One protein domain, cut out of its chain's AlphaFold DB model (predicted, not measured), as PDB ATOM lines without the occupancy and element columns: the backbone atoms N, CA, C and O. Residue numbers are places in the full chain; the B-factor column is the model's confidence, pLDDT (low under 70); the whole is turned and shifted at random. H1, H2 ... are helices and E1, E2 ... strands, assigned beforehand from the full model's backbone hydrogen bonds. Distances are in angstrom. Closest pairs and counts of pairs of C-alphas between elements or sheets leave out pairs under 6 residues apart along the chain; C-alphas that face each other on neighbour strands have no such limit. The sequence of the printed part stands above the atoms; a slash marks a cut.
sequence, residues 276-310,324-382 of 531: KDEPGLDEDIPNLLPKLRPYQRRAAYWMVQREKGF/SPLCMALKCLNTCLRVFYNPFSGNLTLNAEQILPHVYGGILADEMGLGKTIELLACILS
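This is residues 276 to 310 and 324 to 382 of the 531 residues of the protein "E3 ubiquitin-protein ligase SHPRH isoform X3" of Cucumis melo var. makuwa (UniProt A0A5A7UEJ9). With little regular structure, this extended model has two lobes: packed helices H1 and H2 form one, a small hairpin of E1 and E2 the other, and a long strand-to-helix link joins them. The 94 printed residues hold H1, E1, E2, H2 in chain order, a mixed class with 34 residues in named elements; the sheet E1 - E2 is antiparallel. The radius of gyration of the C-alphas is 19.4 A, the spans 63 by 26 by 22 A.

H1, residues 294 to 308, touches H2, residues 372 to 382, closest at the C-alphas of Ala 300 and Cys 379, 5.2 A, at a steep tilt of 51 degrees, the same way. Every O i to N i+4 pair in both is within hydrogen-bond range. E1, residues 328 to 331, and E2, residues 338 to 341, form an antiparallel hairpin; N 328 and O 341 are 2.8 A apart, within hydrogen-bond range. H1 and E2 are apart.

H1 begins at C-alpha 294 (231.679, 253.253, 215.164) and measures 21.1 A; E1 and E2 measure 9.6 A each. H2, 15.1 A, ends at C-alpha 382 (218.406, 248.383, 222.274).

Residues 311 to 323 are cut out, a 15.0 A gap between C-alphas 310 and 324. The E2 to H2 link is long. Residues 310, 324 and 352 to 358 have pLDDT under 70.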
ATOM      1  N   LYS A 276     238.163 257.546 222.128       82.94
ATOM      2  CA  LYS A 276     237.962 256.766 220.898       82.94
ATOM      3  C   LYS A 276     237.897 255.263 221.166       82.94
ATOM      4  O   LYS A 276     237.331 254.556 220.330       82.94
ATOM      5  N   ASP A 277     238.420 254.840 222.313       85.31
ATOM      6  CA  ASP A 277     238.556 253.450 222.756       85.31
ATOM      7  C   ASP A 277     237.437 253.027 223.730       85.31
ATOM      8  O   ASP A 277     237.481 251.940 224.300       85.31
ATOM      9  N   GLU A 278     236.423 253.880 223.936       84.62
ATOM     10  CA  GLU A 278     235.220 253.518 224.693       84.62
ATOM     11  C   GLU A 278     234.447 252.356 224.027       84.62
ATOM     12  O   GLU A 278     234.435 252.238 222.796       84.62
ATOM     13  N   PRO A 279     233.772 251.499 224.815       87.62
ATOM     14  CA  PRO A 279     232.982 250.385 224.294       87.62
ATOM     15  C   PRO A 279     231.809 250.850 223.419       87.62
ATOM     16  O   PRO A 279     231.178 251.878 223.671       87.62
ATOM     17  N   GLY A 280     231.505 250.064 222.386       89.00
ATOM     18  CA  GLY A 280     230.316 250.220 221.549       89.00
ATOM     19  C   GLY A 280     229.314 249.089 221.764       89.00
ATOM     20  O   GLY A 280     229.619 248.083 222.396       89.00
ATOM     21  N   LEU A 281     228.105 249.240 221.216       86.69
ATOM     22  CA  LEU A 281     227.181 248.117 221.071       86.69
ATOM     23  C   LEU A 281     227.779 247.148 220.051       86.69
ATOM     24  O   LEU A 281     227.958 247.526 218.894       86.69
ATOM     25  N   ASP A 282     228.053 245.911 220.451       78.31
ATOM     26  CA  ASP A 282     228.457 244.840 219.529       78.31
ATOM     27  C   ASP A 282     227.245 244.109 218.927       78.31
ATOM     28  O   ASP A 282     227.330 243.554 217.833       78.31
ATOM     29  N   GLU A 283     226.081 244.199 219.575       76.31
ATOM     30  CA  GLU A 283     224.804 243.701 219.060       76.31
ATOM     31  C   GLU A 283     224.344 244.507 217.830       76.31
ATOM     32  O   GLU A 283     224.417 245.740 217.808       76.31
ATOM     33  N   ASP A 284     223.867 243.819 216.789       79.56
ATOM     34  CA  ASP A 284     223.183 244.458 215.660       79.56
ATOM     35  C   ASP A 284     221.692 244.626 215.979       79.56
ATOM     36  O   ASP A 284     221.032 243.706 216.456       79.56
ATOM     37  N   ILE A 285     221.161 245.814 215.690       87.00
ATOM     38  CA  ILE A 285     219.802 246.230 216.050       87.00
ATOM     39  C   ILE A 285     218.874 245.922 214.859       87.00
ATOM     40  O   ILE A 285     218.876 246.685 213.891       87.00
ATOM     41  N   PRO A 286     218.082 244.831 214.877       82.62
ATOM     42  CA  PRO A 286     217.415 244.322 213.672       82.62
ATOM     43  C   PRO A 286     216.349 245.274 213.120       82.62
ATOM     44  O   PRO A 286     216.139 245.332 211.910       82.62
ATOM     45  N   ASN A 287     215.712 246.056 213.995       85.56
ATOM     46  CA  ASN A 287     214.661 246.996 213.614       85.56
ATOM     47  C   ASN A 287     215.213 248.369 213.182       85.56
ATOM     48  O   ASN A 287     214.422 249.259 212.880       85.56
ATOM     49  N   LEU A 288     216.538 248.565 213.140       90.31
ATOM     50  CA  LEU A 288     217.181 249.808 212.707       90.31
ATOM     51  C   LEU A 288     217.732 249.654 211.280       90.31
ATOM     52  O   LEU A 288     218.703 248.941 211.039       90.31
ATOM     53  N   LEU A 289     217.127 250.357 210.322       89.88
ATOM     54  CA  LEU A 289     217.502 250.310 208.904       89.88
ATOM     55  C   LEU A 289     218.913 250.868 208.591       89.88
ATOM     56  O   LEU A 289     219.620 250.258 207.782       89.88
ATOM     57  N   PRO A 290     219.364 252.012 209.152       90.38
ATOM     58  CA  PRO A 290     220.712 252.521 208.896       90.38
ATOM     59  C   PRO A 290     221.787 251.780 209.709       90.38
ATOM     60  O   PRO A 290     221.714 251.681 210.932       90.38
ATOM     61  N   LYS A 291     222.867 251.354 209.043       91.38
ATOM     62  CA  LYS A 291     224.051 250.805 209.724       91.38
ATOM     63  C   LYS A 291     224.801 251.897 210.494       91.38
ATOM     64  O   LYS A 291     225.329 252.832 209.891       91.38
ATOM     65  N   LEU A 292     224.882 251.733 211.814       93.19
ATOM     66  CA  LEU A 292     225.594 252.633 212.721       93.19
ATOM     67  C   LEU A 292     227.100 252.696 212.420       93.19
ATOM     68  O   LEU A 292     227.766 251.670 212.274       93.19
ATOM     69  N   ARG A 293     227.656 253.912 212.406       93.12
ATOM     70  CA  ARG A 293     229.111 254.145 212.389       93.12
ATOM     71  C   ARG A 293     229.727 253.857 213.772       93.12
ATOM     72  O   ARG A 293     229.010 253.930 214.768       93.12
ATOM     73  N   PRO A 294     231.050 253.616 213.887       92.50
ATOM     74  CA  PRO A 294     231.679 253.253 215.164       92.50
ATOM     75  C   PRO A 294     231.417 254.226 216.325       92.50
ATOM     76  O   PRO A 294     231.149 253.780 217.434       92.50
ATOM     77  N   TYR A 295     231.412 255.544 216.081       91.75
ATOM     78  CA  TYR A 295     231.073 256.523 217.124       91.75
ATOM     79  C   TYR A 295     229.601 256.443 217.556       91.75
ATOM     80  O   TYR A 295     229.310 256.559 218.739       91.75
ATOM     81  N   GLN A 296     228.689 256.147 216.630       93.25
ATOM     82  CA  GLN A 296     227.261 256.002 216.920       93.25
ATOM     83  C   GLN A 296     226.984 254.747 217.753       93.25
ATOM     84  O   GLN A 296     226.153 254.779 218.655       93.25
ATOM     85  N   ARG A 297     227.730 253.657 217.506       92.88
ATOM     86  CA  ARG A 297     227.679 252.439 218.334       92.88
ATOM     87  C   ARG A 297     228.172 252.700 219.764       92.88
ATOM     88  O   ARG A 297     227.615 252.111 220.684       92.88
ATOM     89  N   ARG A 298     229.143 253.605 219.969       92.88
ATOM     90  CA  ARG A 298     229.569 254.071 221.307       92.88
ATOM     91  C   ARG A 298     228.549 254.989 221.977       92.88
ATOM     92  O   ARG A 298     228.187 254.744 223.120       92.88
ATOM     93  N   ALA A 299     228.028 255.988 221.264       92.88
ATOM     94  CA  ALA A 299     226.998 256.888 221.789       92.88
ATOM     95  C   ALA A 299     225.744 256.114 222.240       92.88
ATOM     96  O   ALA A 299     225.252 256.317 223.349       92.88
ATOM     97  N   ALA A 300     225.276 255.166 221.420       92.69
ATOM     98  CA  ALA A 300     224.164 254.286 221.766       92.69
ATOM     99  C   ALA A 300     224.495 253.351 222.946       92.69
ATOM    100  O   ALA A 300     223.672 253.216 223.846       92.69
ATOM    101  N   TYR A 301     225.703 252.768 223.007       92.56
ATOM    102  CA  TYR A 301     226.140 251.969 224.163       92.56
ATOM    103  C   TYR A 301     226.101 252.779 225.454       92.56
ATOM    104  O   TYR A 301     225.505 252.349 226.439       92.56
ATOM    105  N   TRP A 302     226.703 253.970 225.441       91.38
ATOM    106  CA  TRP A 302     226.745 254.861 226.591       91.38
ATOM    107  C   TRP A 302     225.334 255.217 227.070       91.38
ATOM    108  O   TRP A 302     225.054 255.065 228.257       91.38
ATOM    109  N   MET A 303     224.417 255.594 226.169       91.81
ATOM    110  CA  MET A 303     223.023 255.865 226.545       91.81
ATOM    111  C   MET A 303     222.347 254.631 227.168       91.81
ATOM    112  O   MET A 303     221.784 254.738 228.256       91.81
ATOM    113  N   VAL A 304     222.507 253.444 226.572       90.00
ATOM    114  CA  VAL A 304     221.947 252.187 227.101       90.00
ATOM    115  C   VAL A 304     222.504 251.838 228.491       90.00
ATOM    116  O   VAL A 304     221.734 251.435 229.360       90.00
ATOM    117  N   GLN A 305     223.802 252.030 228.763       88.31
ATOM    118  CA  GLN A 305     224.364 251.815 230.111       88.31
ATOM    119  C   GLN A 305     223.890 252.874 231.121       88.31
ATOM    120  O   GLN A 305     223.681 252.581 232.300       88.31
ATOM    121  N   ARG A 306     223.682 254.120 230.675       87.12
ATOM    122  CA  ARG A 306     223.111 255.188 231.509       87.12
ATOM    123  C   ARG A 306     221.652 254.904 231.877       87.12
ATOM    124  O   ARG A 306     221.243 255.270 232.977       87.12
ATOM    125  N   GLU A 307     220.884 254.247 231.010       87.50
ATOM    126  CA  GLU A 307     219.498 253.839 231.274       87.50
ATOM    127  C   GLU A 307     219.372 252.531 232.072       87.50
ATOM    128  O   GLU A 307     218.553 252.469 232.983       87.50
ATOM    129  N   LYS A 308     220.192 251.507 231.795       84.19
ATOM    130  CA  LYS A 308     220.171 250.221 232.529       84.19
ATOM    131  C   LYS A 308     220.728 250.319 233.955       84.19
ATOM    132  O   LYS A 308     220.481 249.438 234.774       84.19
ATOM    133  N   GLY A 309     221.463 251.391 234.253       72.50
ATOM    134  CA  GLY A 309     222.225 251.532 235.488       72.50
ATOM    135  C   GLY A 309     223.587 250.847 235.386       72.50
ATOM    136  O   GLY A 309     223.722 249.781 234.784       72.50
ATOM    137  N   PHE A 310     224.609 251.443 236.002       61.19
ATOM    138  CA  PHE A 310     225.933 250.824 236.100       61.19
ATOM    139  C   PHE A 310     225.906 249.675 237.125       61.19
ATOM    140  O   PHE A 310     226.313 249.822 238.276       61.19
ATOM    141  N   SER A 324     233.765 260.969 244.215       66.69
ATOM    142  CA  SER A 324     233.236 261.895 243.210       66.69
ATOM    143  C   SER A 324     234.249 263.008 242.922       66.69
ATOM    144  O   SER A 324     234.878 263.498 243.861       66.69
ATOM    145  N   PRO A 325     234.349 263.497 241.671       71.06
ATOM    146  CA  PRO A 325     235.225 264.616 241.318       71.06
ATOM    147  C   PRO A 325     234.890 265.933 242.050       71.06
ATOM    148  O   PRO A 325     235.630 266.902 241.927       71.06
ATOM    149  N   LEU A 326     233.789 265.990 242.810       77.19
ATOM    150  CA  LEU A 326     233.431 267.116 243.681       77.19
ATOM    151  C   LEU A 326     233.808 266.898 245.162       77.19
ATOM    152  O   LEU A 326     233.402 267.696 246.005       77.19
ATOM    153  N   CYS A 327     234.526 265.822 245.504       82.81
ATOM    154  CA  CYS A 327     234.799 265.400 246.881       82.81
ATOM    155  C   CYS A 327     236.301 265.215 247.141       82.81
ATOM    156  O   CYS A 327     236.994 264.528 246.397       82.81
ATOM    157  N   MET A 328     236.792 265.765 248.251       86.06
ATOM    158  CA  MET A 328     238.187 265.683 248.683       86.06
ATOM    159  C   MET A 328     238.329 264.917 249.997       86.06
ATOM    160  O   MET A 328     237.546 265.117 250.923       86.06
ATOM    161  N   ALA A 329     239.354 264.069 250.103       87.06
ATOM    162  CA  ALA A 329     239.637 263.305 251.317       87.06
ATOM    163  C   ALA A 329     240.522 264.101 252.297       87.06
ATOM    164  O   ALA A 329     241.738 264.195 252.131       87.06
ATOM    165  N   LEU A 330     239.916 264.627 253.361       88.19
ATOM    166  CA  LEU A 330     240.607 265.156 254.533       88.19
ATOM    167  C   LEU A 330     241.064 263.996 255.427       88.19
ATOM    168  O   LEU A 330     240.250 263.333 256.069       88.19
ATOM    169  N   LYS A 331     242.376 263.755 255.511       89.12
ATOM    170  CA  LYS A 331     242.936 262.865 256.541       89.12
ATOM    171  C   LYS A 331     242.920 263.571 257.901       89.12
ATOM    172  O   LYS A 331     243.443 264.686 258.000       89.12
ATOM    173  N   CYS A 332     242.386 262.913 258.928       90.00
ATOM    174  CA  CYS A 332     242.432 263.405 260.304       90.00
ATOM    175  C   CYS A 332     243.843 263.287 260.915       90.00
ATOM    176  O   CYS A 332     244.650 262.436 260.527       90.00
ATOM    177  N   LEU A 333     244.162 264.158 261.871       87.81
ATOM    178  CA  LEU A 333     245.457 264.173 262.547       87.81
ATOM    179  C   LEU A 333     245.586 262.991 263.512       87.81
ATOM    180  O   LEU A 333     244.677 262.696 264.277       87.81
ATOM    181  N   ASN A 334     246.757 262.350 263.513       80.25
ATOM    182  CA  ASN A 334     247.128 261.249 264.416       80.25
ATOM    183  C   ASN A 334     246.224 259.996 264.372       80.25
ATOM    184  O   ASN A 334     246.435 259.073 265.153       80.25
ATOM    185  N   THR A 335     245.280 259.915 263.431       81.00
ATOM    186  CA  THR A 335     244.435 258.737 263.198       81.00
ATOM    187  C   THR A 335     244.524 258.270 261.739       81.00
ATOM    188  O   THR A 335     245.127 258.916 260.873       81.00
ATOM    189  N   CYS A 336     243.928 257.110 261.455       77.56
ATOM    190  CA  CYS A 336     243.724 256.612 260.090       77.56
ATOM    191  C   CYS A 336     242.373 257.047 259.489       77.56
ATOM    192  O   CYS A 336     242.058 256.656 258.366       77.56
ATOM    193  N   LEU A 337     241.580 257.841 260.221       84.50
ATOM    194  CA  LEU A 337     240.263 258.293 259.780       84.50
ATOM    195  C   LEU A 337     240.382 259.285 258.614       84.50
ATOM    196  O   LEU A 337     241.328 260.079 258.517       84.50
ATOM    197  N   ARG A 338     239.400 259.222 257.712       87.06
ATOM    198  CA  ARG A 338     239.262 260.112 256.559       87.06
ATOM    199  C   ARG A 338     237.845 260.664 256.531       87.06
ATOM    200  O   ARG A 338     236.889 259.903 256.617       87.06
ATOM    201  N   VAL A 339     237.744 261.978 256.389       89.75
ATOM    202  CA  VAL A 339     236.501 262.713 256.160       89.75
ATOM    203  C   VAL A 339     236.469 263.124 254.692       89.75
ATOM    204  O   VAL A 339     237.469 263.605 254.163       89.75
ATOM    205  N   PHE A 340     235.336 262.956 254.021       89.69
ATOM    206  CA  PHE A 340     235.132 263.438 252.658       89.69
ATOM    207  C   PHE A 340     234.433 264.797 252.700       89.69
ATOM    208  O   PHE A 340     233.433 264.970 253.391       89.69
ATOM    209  N   TYR A 341     234.978 265.767 251.974       90.50
ATOM    210  CA  TYR A 341     234.573 267.170 252.005       90.50
ATOM    211  C   TYR A 341     234.313 267.691 250.592       90.50
ATOM    212  O   TYR A 341     235.112 267.452 249.689       90.50
ATOM    213  N   ASN A 342     233.223 268.430 250.394       90.25
ATOM    214  CA  ASN A 342     232.903 269.064 249.119       90.25
ATOM    215  C   ASN A 342     233.351 270.543 249.123       90.25
ATOM    216  O   ASN A 342     232.659 271.385 249.702       90.25
ATOM    217  N   PRO A 343     234.458 270.915 248.441       89.50
ATOM    218  CA  PRO A 343     234.972 272.286 248.430       89.50
ATOM    219  C   PRO A 343     234.127 273.273 247.601       89.50
ATOM    220  O   PRO A 343     234.538 274.425 247.430       89.50
ATOM    221  N   PHE A 344     232.982 272.855 247.049       87.19
ATOM    222  CA  PHE A 344     232.026 273.711 246.339       87.19
ATOM    223  C   PHE A 344     230.799 274.065 247.186       87.19
ATOM    224  O   PHE A 344     230.306 275.186 247.065       87.19
ATOM    225  N   SER A 345     230.323 273.144 248.030       88.56
ATOM    226  CA  SER A 345     229.132 273.339 248.872       88.56
ATOM    227  C   SER A 345     229.425 273.466 250.367       88.56
ATOM    228  O   SER A 345     228.572 273.953 251.098       88.56
ATOM    229  N   GLY A 346     230.593 273.022 250.838       90.12
ATOM    230  CA  GLY A 346     230.917 272.942 252.264       90.12
ATOM    231  C   GLY A 346     230.403 271.679 252.969       90.12
ATOM    232  O   GLY A 346     230.562 271.575 254.181       90.12
ATOM    233  N   ASN A 347     229.790 270.728 252.256       91.25
ATOM    234  CA  ASN A 347     229.244 269.505 252.863       91.25
ATOM    235  C   ASN A 347     230.351 268.510 253.269       91.25
ATOM    236  O   ASN A 347     231.430 268.487 252.669       91.25
ATOM    237  N   LEU A 348     230.046 267.645 254.239       90.88
ATOM    238  CA  LEU A 348     230.933 266.619 254.797       90.88
ATOM    239  C   LEU A 348     230.250 265.239 254.798       90.88
ATOM    240  O   LEU A 348     229.033 265.153 254.928       90.88
ATOM    241  N   THR A 349     231.019 264.151 254.704       88.50
ATOM    242  CA  THR A 349     230.560 262.783 255.020       88.50
ATOM    243  C   THR A 349     231.722 261.880 255.445       88.50
ATOM    244  O   THR A 349     232.882 262.152 255.136       88.50
ATOM    245  N   LEU A 350     231.411 260.783 256.133       86.62
ATOM    246  CA  LEU A 350     232.345 259.691 256.432       86.62
ATOM    247  C   LEU A 350     232.288 258.573 255.371       86.62
ATOM    248  O   LEU A 350     233.251 257.829 255.197       86.62
ATOM    249  N   ASN A 351     231.180 258.472 254.629       77.56
ATOM    250  CA  ASN A 351     230.896 257.338 253.751       77.56
ATOM    251  C   ASN A 351     231.402 257.587 252.326       77.56
ATOM    252  O   ASN A 351     230.786 258.339 251.573       77.56
ATOM    253  N   ALA A 352     232.470 256.890 251.925       64.88
ATOM    254  CA  ALA A 352     233.013 256.939 250.562       64.88
ATOM    255  C   ALA A 352     232.039 256.414 249.482       64.88
ATOM    256  O   ALA A 352     232.172 256.741 248.309       64.88
ATOM    257  N   GLU A 353     231.084 255.569 249.874       56.59
ATOM    258  CA  GLU A 353     230.291 254.728 248.966       56.59
ATOM    259  C   GLU A 353     228.966 255.372 248.530       56.59
ATOM    260  O   GLU A 353     228.437 255.059 247.469       56.59
ATOM    261  N   GLN A 354     228.451 256.339 249.294       56.44
ATOM    262  CA  GLN A 354     227.193 257.050 249.002       56.44
ATOM    263  C   GLN A 354     227.378 258.204 247.990       56.44
ATOM    264  O   GLN A 354     226.529 259.087 247.863       56.44
ATOM    265  N   ILE A 355     228.521 258.235 247.302       56.59
ATOM    266  CA  ILE A 355     229.084 259.441 246.687       56.59
ATOM    267  C   ILE A 355     228.681 259.639 245.211       56.59
ATOM    268  O   ILE A 355     229.008 260.666 244.626       56.59
ATOM    269  N   LEU A 356     227.868 258.758 244.616       57.56
ATOM    270  CA  LEU A 356     227.118 259.059 243.386       57.56
ATOM    271  C   LEU A 356     225.733 258.382 243.399       57.56
ATOM    272  O   LEU A 356     225.662 257.168 243.209       57.56
ATOM    273  N   PRO A 357     224.613 259.121 243.544       59.41
ATOM    274  CA  PRO A 357     223.313 258.585 243.151       59.41
ATOM    275  C   PRO A 357     223.310 258.381 241.628       59.41
ATOM    276  O   PRO A 357     223.579 259.324 240.877       59.41
ATOM    277  N   HIS A 358     223.025 257.163 241.150       69.31
ATOM    278  CA  HIS A 358     222.983 256.900 239.707       69.31
ATOM    279  C   HIS A 358     221.838 257.681 239.058       69.31
ATOM    280  O   HIS A 358     220.662 257.365 239.229       69.31
ATOM    281  N   VAL A 359     222.194 258.709 238.290       78.31
ATOM    282  CA  VAL A 359     221.254 259.448 237.445       78.31
ATOM    283  C   VAL A 359     221.051 258.662 236.154       78.31
ATOM    284  O   VAL A 359     222.014 258.461 235.416       78.31
ATOM    285  N   TYR A 360     219.816 258.262 235.865       84.25
ATOM    286  CA  TYR A 360     219.463 257.611 234.603       84.25
ATOM    287  C   TYR A 360     219.512 258.588 233.414       84.25
ATOM    288  O   TYR A 360     219.220 259.776 233.563       84.25
ATOM    289  N   GLY A 361     219.890 258.095 232.232       86.94
ATOM    290  CA  GLY A 361     220.032 258.912 231.016       86.94
ATOM    291  C   GLY A 361     221.200 259.914 231.063       86.94
ATOM    292  O   GLY A 361     222.108 259.811 231.893       86.94
ATOM    293  N   GLY A 362     221.229 260.893 230.156       89.06
ATOM    294  CA  GLY A 362     222.324 261.869 230.075       89.06
ATOM    295  C   GLY A 362     222.166 262.896 228.952       89.06
ATOM    296  O   GLY A 362     221.095 263.024 228.365       89.06
ATOM    297  N   ILE A 363     223.238 263.641 228.660       91.06
ATOM    298  CA  ILE A 363     223.270 264.677 227.615       91.06
ATOM    299  C   ILE A 363     224.101 264.184 226.422       91.06
ATOM    300  O   ILE A 363     225.319 264.076 226.525       91.06
ATOM    301  N   LEU A 364     223.451 263.940 225.280       91.25
ATOM    302  CA  LEU A 364     224.107 263.637 224.003       91.25
ATOM    303  C   LEU A 364     224.438 264.948 223.263       91.25
ATOM    304  O   LEU A 364     223.565 265.559 222.641       91.25
ATOM    305  N   ALA A 365     225.690 265.401 223.366       90.50
ATOM    306  CA  ALA A 365     226.132 266.744 222.960       90.50
ATOM    307  C   ALA A 365     226.929 266.801 221.635       90.50
ATOM    308  O   ALA A 365     227.586 267.805 221.361       90.50
ATOM    309  N   ASP A 366     226.869 265.746 220.818       89.19
ATOM    310  CA  ASP A 366     227.609 265.600 219.555       89.19
ATOM    311  C   ASP A 366     227.425 266.760 218.557       89.19
ATOM    312  O   ASP A 366     226.435 267.498 218.588       89.19
ATOM    313  N   GLU A 367     228.340 266.886 217.594       88.19
ATOM    314  CA  GLU A 367     228.279 267.913 216.547       88.19
ATOM    315  C   GLU A 367     227.046 267.786 215.622       88.19
ATOM    316  O   GLU A 367     226.310 266.786 215.578       88.19
ATOM    317  N   MET A 368     226.770 268.856 214.875       86.50
ATOM    318  CA  MET A 368     225.667 268.909 213.914       86.50
ATOM    319  C   MET A 368     225.950 267.973 212.729       86.50
ATOM    320  O   MET A 368     227.009 268.036 212.117       86.50
ATOM    321  N   GLY A 369     224.989 267.110 212.386       88.31
ATOM    322  CA  GLY A 369     225.116 266.170 211.264       88.31
ATOM    323  C   GLY A 369     225.765 264.817 211.587       88.31
ATOM    324  O   GLY A 369     225.777 263.957 210.710       88.31
ATOM    325  N   LEU A 370     226.230 264.573 212.822       89.69
ATOM    326  CA  LEU A 370     226.786 263.261 213.202       89.69
ATOM    327  C   LEU A 370     225.748 262.126 213.248       89.69
ATOM    328  O   LEU A 370     226.120 260.980 212.992       89.69
ATOM    329  N   GLY A 371     224.463 262.458 213.431       91.88
ATOM    330  CA  GLY A 371     223.344 261.511 213.338       91.88
ATOM    331  C   GLY A 371     222.607 261.207 214.647       91.88
ATOM    332  O   GLY A 371     222.008 260.141 214.741       91.88
ATOM    333  N   LYS A 372     222.577 262.146 215.605       92.69
ATOM    334  CA  LYS A 372     221.901 262.020 216.916       92.69
ATOM    335  C   LYS A 372     220.496 261.398 216.912       92.69
ATOM    336  O   LYS A 372     220.180 260.672 217.847       92.69
ATOM    337  N   THR A 373     219.662 261.609 215.886       90.56
ATOM    338  CA  THR A 373     218.373 260.894 215.779       90.56
ATOM    339  C   THR A 373     218.580 259.381 215.693       90.56
ATOM    340  O   THR A 373     217.927 258.626 216.399       90.56
ATOM    341  N   ILE A 374     219.515 258.933 214.853       93.06
ATOM    342  CA  ILE A 374     219.827 257.516 214.630       93.06
ATOM    343  C   ILE A 374     220.466 256.908 215.886       93.06
ATOM    344  O   ILE A 374     220.160 255.773 216.236       93.06
ATOM    345  N   GLU A 375     221.296 257.671 216.600       93.81
ATOM    346  CA  GLU A 375     221.862 257.272 217.899       93.81
ATOM    347  C   GLU A 375     220.774 257.106 218.975       93.81
ATOM    348  O   GLU A 375     220.798 256.129 219.724       93.81
ATOM    349  N   LEU A 376     219.782 258.005 219.028       91.50
ATOM    350  CA  LEU A 376     218.655 257.887 219.958       91.50
ATOM    351  C   LEU A 376     217.725 256.720 219.586       91.50
ATOM    352  O   LEU A 376     217.339 255.949 220.461       91.50
ATOM    353  N   LEU A 377     217.406 256.545 218.298       90.25
ATOM    354  CA  LEU A 377     216.634 255.398 217.803       90.25
ATOM    355  C   LEU A 377     217.351 254.071 218.094       90.25
ATOM    356  O   LEU A 377     216.703 253.096 218.463       90.25
ATOM    357  N   ALA A 378     218.683 254.040 218.001       91.81
ATOM    358  CA  ALA A 378     219.475 252.887 218.409       91.81
ATOM    359  C   ALA A 378     219.337 252.588 219.911       91.81
ATOM    360  O   ALA A 378     219.178 251.423 220.268       91.81
ATOM    361  N   CYS A 379     219.335 253.603 220.783       90.94
ATOM    362  CA  CYS A 379     219.089 253.413 222.218       90.94
ATOM    363  C   CYS A 379     217.682 252.851 222.482       90.94
ATOM    364  O   CYS A 379     217.555 251.782 223.075       90.94
ATOM    365  N   ILE A 380     216.650 253.505 221.933       88.06
ATOM    366  CA  ILE A 380     215.230 253.112 222.028       88.06
ATOM    367  C   ILE A 380     215.021 251.644 221.625       88.06
ATOM    368  O   ILE A 380     214.302 250.910 222.297       88.06
ATOM    369  N   LEU A 381     215.661 251.194 220.540       88.19
ATOM    370  CA  LEU A 381     215.543 249.818 220.049       88.19
ATOM    371  C   LEU A 381     216.433 248.804 220.799       88.19
ATOM    372  O   LEU A 381     216.135 247.615 220.761       88.19
ATOM    373  N   SER A 382     217.492 249.244 221.488       88.62
ATOM    374  CA  SER A 382     218.406 248.383 222.274       88.62
ATOM    375  C   SER A 382     218.010 248.250 223.755       88.62
ATOM    376  O   SER A 382     218.633 247.502 224.522       88.62
TER     377      SER A 382